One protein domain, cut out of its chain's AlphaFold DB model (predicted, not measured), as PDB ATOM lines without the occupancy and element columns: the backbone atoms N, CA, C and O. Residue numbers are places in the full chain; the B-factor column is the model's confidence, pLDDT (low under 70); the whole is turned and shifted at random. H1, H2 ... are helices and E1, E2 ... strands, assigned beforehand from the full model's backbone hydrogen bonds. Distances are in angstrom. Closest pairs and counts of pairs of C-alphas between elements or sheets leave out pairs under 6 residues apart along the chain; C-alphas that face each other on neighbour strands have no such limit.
ATOM      1  N   ASP A   2     279.662 183.018 242.765       81.06
ATOM      2  CA  ASP A   2     280.351 183.051 244.054       81.06
ATOM      3  C   ASP A   2     279.700 182.012 244.977       81.06
ATOM      4  O   ASP A   2     278.493 181.782 244.921       81.06
ATOM      5  N   LEU A   3     280.501 181.341 245.804       88.56
ATOM      6  CA  LEU A   3     280.026 180.332 246.752       88.56
ATOM      7  C   LEU A   3     280.152 180.865 248.180       88.56
ATOM      8  O   LEU A   3     281.212 181.353 248.571       88.56
ATOM      9  N   PHE A   4     279.085 180.741 248.972       88.69
ATOM     10  CA  PHE A   4     279.002 181.304 250.316       88.69
ATOM     11  C   PHE A   4     279.013 180.212 251.389       88.69
ATOM     12  O   PHE A   4     278.069 179.437 251.530       88.69
ATOM     13  N   ALA A   5     280.091 180.159 252.174       89.44
ATOM     14  CA  ALA A   5     280.211 179.256 253.314       89.44
ATOM     15  C   ALA A   5     279.706 179.935 254.596       89.44
ATOM     16  O   ALA A   5     280.453 180.644 255.273       89.44
ATOM     17  N   ALA A   6     278.434 179.719 254.934       84.19
ATOM     18  CA  ALA A   6     277.862 180.210 256.182       84.19
ATOM     19  C   ALA A   6     278.269 179.307 257.360       84.19
ATOM     20  O   ALA A   6     278.135 178.084 257.299       84.19
ATOM     21  N   SER A   7     278.742 179.906 258.456       84.81
ATOM     22  CA  SER A   7     278.995 179.158 259.691       84.81
ATOM     23  C   SER A   7     277.671 178.836 260.380       84.81
ATOM     24  O   SER A   7     276.964 179.735 260.826       84.81
ATOM     25  N   VAL A   8     277.352 177.546 260.484       84.31
ATOM     26  CA  VAL A   8     276.125 177.040 261.130       84.31
ATOM     27  C   VAL A   8     276.427 176.148 262.336       84.31
ATOM     28  O   VAL A   8     275.639 175.282 262.713       84.31
ATOM     29  N   GLY A   9     277.601 176.356 262.939       79.62
ATOM     30  CA  GLY A   9     278.086 175.584 264.083       79.62
ATOM     31  C   GLY A   9     278.891 174.339 263.710       79.62
ATOM     32  O   GLY A   9     279.188 173.534 264.576       79.62
ATOM     33  N   THR A  10     279.272 174.141 262.448       71.25
ATOM     34  CA  THR A  10     280.143 173.019 262.053       71.25
ATOM     35  C   THR A  10     281.562 173.209 262.595       71.25
ATOM     36  O   THR A  10     282.118 174.297 262.457       71.25
ATOM     37  N   ASN A  11     282.182 172.160 263.144       67.75
ATOM     38  CA  ASN A  11     283.591 172.184 263.549       67.75
ATOM     39  C   ASN A  11     284.466 171.416 262.543       67.75
ATOM     40  O   ASN A  11     284.034 170.437 261.931       67.75
ATOM     41  N   HIS A  12     285.703 171.869 262.359       63.81
ATOM     42  CA  HIS A  12     286.679 171.213 261.499       63.81
ATOM     43  C   HIS A  12     287.457 170.160 262.302       63.81
ATOM     44  O   HIS A  12     288.215 170.498 263.205       63.81
ATOM     45  N   GLY A  13     287.309 168.880 261.945       57.25
ATOM     46  CA  GLY A  13     288.104 167.781 262.505       57.25
ATOM     47  C   GLY A  13     287.366 166.901 263.519       57.25
ATOM     48  O   GLY A  13     286.142 166.929 263.624       57.25
ATOM     49  N   VAL A  14     288.122 166.057 264.229       50.03
ATOM     50  CA  VAL A  14     287.590 165.087 265.200       50.03
ATOM     51  C   VAL A  14     287.403 165.779 266.551       50.03
ATOM     52  O   VAL A  14     288.318 165.830 267.372       50.03
ATOM     53  N   SER A  15     286.227 166.356 266.790       51.25
ATOM     54  CA  SER A  15     285.930 167.035 268.055       51.25
ATOM     55  C   SER A  15     285.572 166.016 269.138       51.25
ATOM     56  O   SER A  15     284.509 165.399 269.109       51.25
ATOM     57  N   LYS A  16     286.451 165.852 270.130       40.81
ATOM     58  CA  LYS A  16     286.149 165.139 271.374       40.81
ATOM     59  C   LYS A  16     285.766 166.184 272.429       40.81
ATOM     60  O   LYS A  16     286.648 166.834 272.975       40.81
ATOM     61  N   GLY A  17     284.472 166.339 272.720       46.94
ATOM     62  CA  GLY A  17     284.028 166.970 273.974       46.94
ATOM     63  C   GLY A  17     283.396 168.368 273.939       46.94
ATOM     64  O   GLY A  17     283.243 168.942 275.010       46.94
ATOM     65  N   GLU A  18     282.969 168.906 272.794       50.25
ATOM     66  CA  GLU A  18     282.154 170.136 272.777       50.25
ATOM     67  C   GLU A  18     280.708 169.838 272.360       50.25
ATOM     68  O   GLU A  18     280.474 169.123 271.384       50.25
ATOM     69  N   ASN A  19     279.735 170.394 273.097       55.84
ATOM     70  CA  ASN A  19     278.316 170.415 272.719       55.84
ATOM     71  C   ASN A  19     278.139 171.345 271.513       55.84
ATOM     72  O   ASN A  19     277.695 172.487 271.636       55.84
ATOM     73  N   ILE A  20     278.537 170.866 270.341       62.28
ATOM     74  CA  ILE A  20     278.332 171.566 269.084       62.28
ATOM     75  C   ILE A  20     276.831 171.568 268.785       62.28
ATOM     76  O   ILE A  20     276.233 170.524 268.522       62.28
ATOM     77  N   VAL A  21     276.219 172.751 268.823       73.44
ATOM     78  CA  VAL A  21     274.829 172.944 268.406       73.44
ATOM     79  C   VAL A  21     274.825 173.305 266.928       73.44
ATOM     80  O   VAL A  21     275.061 174.451 266.549       73.44
ATOM     81  N   LEU A  22     274.564 172.307 266.090       82.69
ATOM     82  CA  LEU A  22     274.392 172.496 264.657       82.69
ATOM     83  C   LEU A  22     273.046 173.184 264.376       82.69
ATOM     84  O   LEU A  22     271.992 172.659 264.734       82.69
ATOM     85  N   ARG A  23     273.081 174.344 263.719       89.56
ATOM     86  CA  ARG A  23     271.909 175.177 263.405       89.56
ATOM     87  C   ARG A  23     271.577 175.128 261.918       89.56
ATOM     88  O   ARG A  23     271.786 176.087 261.180       89.56
ATOM     89  N   LEU A  24     271.094 173.970 261.467       90.12
ATOM     90  CA  LEU A  24     270.736 173.750 260.059       90.12
ATOM     91  C   LEU A  24     269.583 174.644 259.586       90.12
ATOM     92  O   LEU A  24     269.473 174.907 258.393       90.12
ATOM     93  N   ASP A  25     268.751 175.127 260.505       93.31
ATOM     94  CA  ASP A  25     267.690 176.104 260.259       93.31
ATOM     95  C   ASP A  25     268.228 177.426 259.690       93.31
ATOM     96  O   ASP A  25     267.639 177.968 258.757       93.31
ATOM     97  N   LEU A  26     269.409 177.875 260.133       93.81
ATOM     98  CA  LEU A  26     270.037 179.095 259.610       93.81
ATOM     99  C   LEU A  26     270.372 178.995 258.119       93.81
ATOM    100  O   LEU A  26     270.358 180.005 257.424       93.81
ATOM    101  N   ILE A  27     270.650 177.792 257.607       94.69
ATOM    102  CA  ILE A  27     270.875 177.579 256.170       94.69
ATOM    103  C   ILE A  27     269.623 177.993 255.394       94.69
ATOM    104  O   ILE A  27     269.728 178.725 254.414       94.69
ATOM    105  N   LYS A  28     268.447 177.565 255.870       95.62
ATOM    106  CA  LYS A  28     267.164 177.852 255.228       95.62
ATOM    107  C   LYS A  28     266.835 179.338 255.292       95.62
ATOM    108  O   LYS A  28     266.432 179.905 254.284       95.62
ATOM    109  N   GLU A  29     267.044 179.964 256.450       96.19
ATOM    110  CA  GLU A  29     266.834 181.408 256.624       96.19
ATOM    111  C   GLU A  29     267.719 182.227 255.675       96.19
ATOM    112  O   GLU A  29     267.247 183.163 255.033       96.19
ATOM    113  N   ILE A  30     268.996 181.852 255.545       94.75
ATOM    114  CA  ILE A  30     269.924 182.512 254.623       94.75
ATOM    115  C   ILE A  30     269.482 182.293 253.172       94.75
ATOM    116  O   ILE A  30     269.454 183.251 252.406       94.75
ATOM    117  N   ASP A  31     269.132 181.064 252.789       95.62
ATOM    118  CA  ASP A  31     268.682 180.750 251.429       95.62
ATOM    119  C   ASP A  31     267.425 181.547 251.045       95.62
ATOM    120  O   ASP A  31     267.369 182.138 249.966       95.62
ATOM    121  N   ASP A  32     266.458 181.654 251.961       96.38
ATOM    122  CA  ASP A  32     265.240 182.445 251.772       96.38
ATOM    123  C   ASP A  32     265.542 183.938 251.601       96.38
ATOM    124  O   ASP A  32     264.962 184.585 250.729       96.38
ATOM    125  N   LEU A  33     266.482 184.487 252.381       95.94
ATOM    126  CA  LEU A  33     266.919 185.879 252.240       95.94
ATOM    127  C   LEU A  33     267.613 186.128 250.897       95.94
ATOM    128  O   LEU A  33     267.346 187.141 250.250       95.94
ATOM    129  N   LEU A  34     268.474 185.208 250.448       94.38
ATOM    130  CA  LEU A  34     269.114 185.315 249.134       94.38
ATOM    131  C   LEU A  34     268.055 185.348 248.025       94.38
ATOM    132  O   LEU A  34     268.094 186.234 247.170       94.38
ATOM    133  N   ILE A  35     267.062 184.456 248.087       94.56
ATOM    134  CA  ILE A  35     265.942 184.416 247.135       94.56
ATOM    135  C   ILE A  35     265.137 185.718 247.182       94.56
ATOM    136  O   ILE A  35     264.890 186.326 246.138       94.56
ATOM    137  N   GLN A  36     264.752 186.174 248.377       97.56
ATOM    138  CA  GLN A  36     263.955 187.386 248.572       97.56
ATOM    139  C   GLN A  36     264.634 188.630 247.983       97.56
ATOM    140  O   GLN A  36     263.959 189.513 247.453       97.56
ATOM    141  N   HIS A  37     265.961 188.698 248.067       96.19
ATOM    142  CA  HIS A  37     266.750 189.821 247.569       96.19
ATOM    143  C   HIS A  37     267.279 189.626 246.140       96.19
ATOM    144  O   HIS A  37     268.012 190.482 245.648       96.19
ATOM    145  N   GLY A  38     266.900 188.538 245.456       94.31
ATOM    146  CA  GLY A  38     267.341 188.253 244.088       94.31
ATOM    147  C   GLY A  38     268.848 188.002 243.972       94.31
ATOM    148  O   GLY A  38     269.437 188.272 242.927       94.31
ATOM    149  N   VAL A  39     269.476 187.524 245.048       92.56
ATOM    150  CA  VAL A  39     270.903 187.197 245.100       92.56
ATOM    151  C   VAL A  39     271.113 185.764 244.611       92.56
ATOM    152  O   VAL A  39     270.338 184.858 244.918       92.56
ATOM    153  N   GLU A  40     272.176 185.555 243.833       91.12
ATOM    154  CA  GLU A  40     272.580 184.231 243.359       91.12
ATOM    155  C   GLU A  40     272.830 183.268 244.538       91.12
ATOM    156  O   GLU A  40     273.466 183.620 245.532       91.12
ATOM    157  N   ARG A  41     272.311 182.039 244.425       92.00
ATOM    158  CA  ARG A  41     272.436 180.991 245.448       92.00
ATOM    159  C   ARG A  41     273.750 180.231 245.288       92.00
ATOM    160  O   ARG A  41     274.244 180.053 244.179       92.00
ATOM    161  N   GLY A  42     274.275 179.708 246.394       92.06
ATOM    162  CA  GLY A  42     275.551 178.990 246.380       92.06
ATOM    163  C   GLY A  42     276.049 178.583 247.760       92.06
ATOM    164  O   GLY A  42     277.225 178.783 248.061       92.06
ATOM    165  N   LEU A  43     275.169 178.070 248.626       94.44
ATOM    166  CA  LEU A  43     275.540 177.757 250.005       94.44
ATOM    167  C   LEU A  43     276.480 176.548 250.090       94.44
ATOM    168  O   LEU A  43     276.223 175.484 249.516       94.44
ATOM    169  N   VAL A  44     277.563 176.720 250.847       94.06
ATOM    170  CA  VAL A  44     278.583 175.700 251.102       94.06
ATOM    171  C   VAL A  44     278.568 175.307 252.571       94.06
ATOM    172  O   VAL A  44     278.672 176.160 253.450       94.06
ATOM    173  N   LEU A  45     278.531 174.006 252.842       90.38
ATOM    174  CA  LEU A  45     278.684 173.462 254.186       90.38
ATOM    175  C   LEU A  45     280.121 172.988 254.410       90.38
ATOM    176  O   LEU A  45     280.622 172.096 253.720       90.38
ATOM    177  N   HIS A  46     280.792 173.592 255.386       88.88
ATOM    178  CA  HIS A  46     282.110 173.161 255.846       88.88
ATOM    179  C   HIS A  46     281.980 172.114 256.964       88.88
ATOM    180  O   HIS A  46     280.927 171.970 257.569       88.88
ATOM    181  N   GLY A  47     283.044 171.353 257.237       75.88
ATOM    182  CA  GLY A  47     283.098 170.481 258.420       75.88
ATOM    183  C   GLY A  47     282.107 169.310 258.430       75.88
ATOM    184  O   GLY A  47     281.714 168.855 259.500       75.88
ATOM    185  N   ALA A  48     281.712 168.773 257.271       71.06
ATOM    186  CA  ALA A  48     280.699 167.715 257.220       71.06
ATOM    187  C   ALA A  48     281.184 166.331 257.677       71.06
ATOM    188  O   ALA A  48     280.374 165.423 257.831       71.06
ATOM    189  N   SER A  49     282.488 166.150 257.918       71.00
ATOM    190  CA  SER A  49     283.052 164.866 258.362       71.00
ATOM    191  C   SER A  49     282.425 164.339 259.664       71.00
ATOM    192  O   SER A  49     282.454 163.131 259.880       71.00
ATOM    193  N   GLY A  50     281.888 165.224 260.514       73.19
ATOM    194  CA  GLY A  50     281.214 164.873 261.771       73.19
ATOM    195  C   GLY A  50     279.683 164.872 261.705       73.19
ATOM    196  O   GLY A  50     279.045 164.660 262.733       73.19
ATOM    197  N   LEU A  51     279.087 165.132 260.536       81.25
ATOM    198  CA  LEU A  51     277.635 165.171 260.371       81.25
ATOM    199  C   LEU A  51     277.069 163.786 260.077       81.25
ATOM    200  O   LEU A  51     277.622 163.036 259.270       81.25
ATOM    201  N   THR A  52     275.912 163.483 260.661       87.19
ATOM    202  CA  THR A  52     275.133 162.303 260.281       87.19
ATOM    203  C   THR A  52     274.577 162.459 258.867       87.19
ATOM    204  O   THR A  52     274.406 163.576 258.370       87.19
ATOM    205  N   ASP A  53     274.245 161.345 258.216       89.06
ATOM    206  CA  ASP A  53     273.627 161.372 256.884       89.06
ATOM    207  C   ASP A  53     272.336 162.193 256.872       89.06
ATOM    208  O   ASP A  53     272.066 162.924 255.924       89.06
ATOM    209  N   GLU A  54     271.560 162.127 257.954       89.88
ATOM    210  CA  GLU A  54     270.333 162.905 258.082       89.88
ATOM    211  C   GLU A  54     270.611 164.408 258.170       89.88
ATOM    212  O   GLU A  54     269.977 165.197 257.477       89.88
ATOM    213  N   GLN A  55     271.620 164.819 258.943       89.56
ATOM    214  CA  GLN A  55     272.031 166.224 259.004       89.56
ATOM    215  C   GLN A  55     272.510 166.738 257.642       89.56
ATOM    216  O   GLN A  55     272.220 167.878 257.279       89.56
ATOM    217  N   GLN A  56     273.212 165.906 256.870       90.69
ATOM    218  CA  GLN A  56     273.639 166.259 255.515       90.69
ATOM    219  C   GLN A  56     272.436 166.431 254.577       90.69
ATOM    220  O   GLN A  56     272.361 167.434 253.869       90.69
ATOM    221  N   ARG A  57     271.462 165.510 254.608       93.69
ATOM    222  CA  ARG A  57     270.228 165.614 253.807       93.69
ATOM    223  C   ARG A  57     269.416 166.854 254.159       93.69
ATOM    224  O   ARG A  57     268.975 167.558 253.255       93.69
ATOM    225  N   VAL A  58     269.266 167.157 255.448       93.56
ATOM    226  CA  VAL A  58     268.573 168.370 255.910       93.56
ATOM    227  C   VAL A  58     269.294 169.629 255.424       93.56
ATOM    228  O   VAL A  58     268.648 170.549 254.934       93.56
ATOM    229  N   ALA A  59     270.628 169.674 255.490       93.31
ATOM    230  CA  ALA A  59     271.390 170.816 254.990       93.31
ATOM    231  C   ALA A  59     271.182 171.045 253.481       93.31
ATOM    232  O   ALA A  59     271.012 172.186 253.048       93.31
ATOM    233  N   ILE A  60     271.152 169.968 252.690       95.06
ATOM    234  CA  ILE A  60     270.877 170.022 251.245       95.06
ATOM    235  C   ILE A  60     269.450 170.505 250.987       95.06
ATOM    236  O   ILE A  60     269.250 171.423 250.194       95.06
ATOM    237  N   ALA A  61     268.463 169.950 251.699       95.50
ATOM    238  CA  ALA A  61     267.069 170.380 251.604       95.50
ATOM    239  C   ALA A  61     266.888 171.869 251.953       95.50
ATOM    240  O   ALA A  61     266.008 172.530 251.402       95.50
ATOM    241  N   ASN A  62     267.754 172.407 252.815       95.56
ATOM    242  CA  ASN A  62     267.762 173.813 253.207       95.56
ATOM    243  C   ASN A  62     268.535 174.738 252.248       95.56
ATOM    244  O   ASN A  62     268.554 175.940 252.488       95.56
ATOM    245  N   GLY A  63     269.145 174.217 251.177       94.38
ATOM    246  CA  GLY A  63     269.766 175.026 250.118       94.38
ATOM    247  C   GLY A  63     271.276 174.850 249.938       94.38
ATOM    248  O   GLY A  63     271.866 175.528 249.095       94.38
ATOM    249  N   VAL A  64     271.929 173.950 250.684       95.44
ATOM    250  CA  VAL A  64     273.352 173.636 250.456       95.44
ATOM    251  C   VAL A  64     273.542 172.933 249.115       95.44
ATOM    252  O   VAL A  64     272.914 171.914 248.840       95.44
ATOM    253  N   VAL A  65     274.489 173.435 248.322       94.62
ATOM    254  CA  VAL A  65     274.850 172.879 247.004       94.62
ATOM    255  C   VAL A  65     276.264 172.300 246.961       94.62
ATOM    256  O   VAL A  65     276.632 171.622 246.005       94.62
ATOM    257  N   LYS A  66     277.079 172.553 247.991       94.56
ATOM    258  CA  LYS A  66     278.446 172.033 248.100       94.56
ATOM    259  C   LYS A  66     278.771 171.679 249.540       94.56
ATOM    260  O   LYS A  66     278.591 172.490 250.440       94.56
ATOM    261  N   ILE A  67     279.322 170.491 249.751       92.25
ATOM    262  CA  ILE A  67     279.717 170.016 251.075       92.25
ATOM    263  C   ILE A  67     281.205 169.665 251.064       92.25
ATOM    264  O   ILE A  67     281.668 168.928 250.196       92.25
ATOM    265  N   ASN A  68     281.957 170.179 252.038       90.69
ATOM    266  CA  ASN A  68     283.362 169.826 252.230       90.69
ATOM    267  C   ASN A  68     283.494 168.661 253.216       90.69
ATOM    268  O   ASN A  68     283.062 168.758 254.368       90.69
ATOM    269  N   LYS A  69     284.170 167.597 252.779       88.56
ATOM    270  CA  LYS A  69     284.532 166.424 253.578       88.56
ATOM    271  C   LYS A  69     286.005 166.118 253.321       88.56
ATOM    272  O   LYS A  69     286.423 166.104 252.171       88.56
TER     273      LYS A  69
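This is residues 2 to 69 of the 143 residues of a protein of Candidatus Cloacimonetes bacterium ADurb.Bin117 (UniProt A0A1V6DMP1). Two helices, H1 and H2, run the same way at a small angle but offset along a rod-shaped domain, with a small parallel pair of short strands, E1 and E2, beside them. A long stretch without named elements, residues 2 to 24, leads into H1 by way of a wide loop at one end of the rod. The printed part has 68 residues, with two named helices and two named strands in the order H1, E1, H2, E2; the class is mixed, helices and strands, with under half of the residues in named elements. The whole is compact, with a radius of gyration of the C-alphas of 12.1 A and spans of 40 by 19 by 18 A.

After residues 2 to 24, H1 takes residues 25 to 36, 16.7 A long, from C-alpha 25 at (267.690, 176.104, 260.259). E1 is residues 43 to 45. H2, residues 53 to 61, is 12.3 A long. E2, residues 64 to 67, ends with C-alpha 67 at (279.717, 170.016, 251.075).

E1 and E2 are parallel neighbours, their directions 35 degrees apart; N 45 and O 66 are within hydrogen-bond range at 2.8 A, N 65 and O 43 at 2.9 A. E1, H2 and E2 form a strand-helix-strand unit, two parallel strands joined through a helix, with a right-handed crossover. H2 and E2 are near each other, with 9 pairs of C-alphas within 10 A. The closest C-alphas of H1 and E1, those of Asp 31 and Leu 43, are 7.6 A apart. H1 and H2 are close but not clearly touching, the closest C-alphas, of Ile 27 and Ala 59, being 6.9 A apart; they run the same way at a shallow tilt of 16 degrees. In H1 and H2 every O i to N i+4 pair is within hydrogen-bond range.

The C-alphas farthest apart, of Lys 16 and Gly 38, are 40.4 A apart. The printed part has no cut. The link from H2 to E2 is tight; those from H1 to E1 and from E1 to H2 are short. Mean pLDDT of the printed part is 84.4, and residues 11 to 20 are under 70.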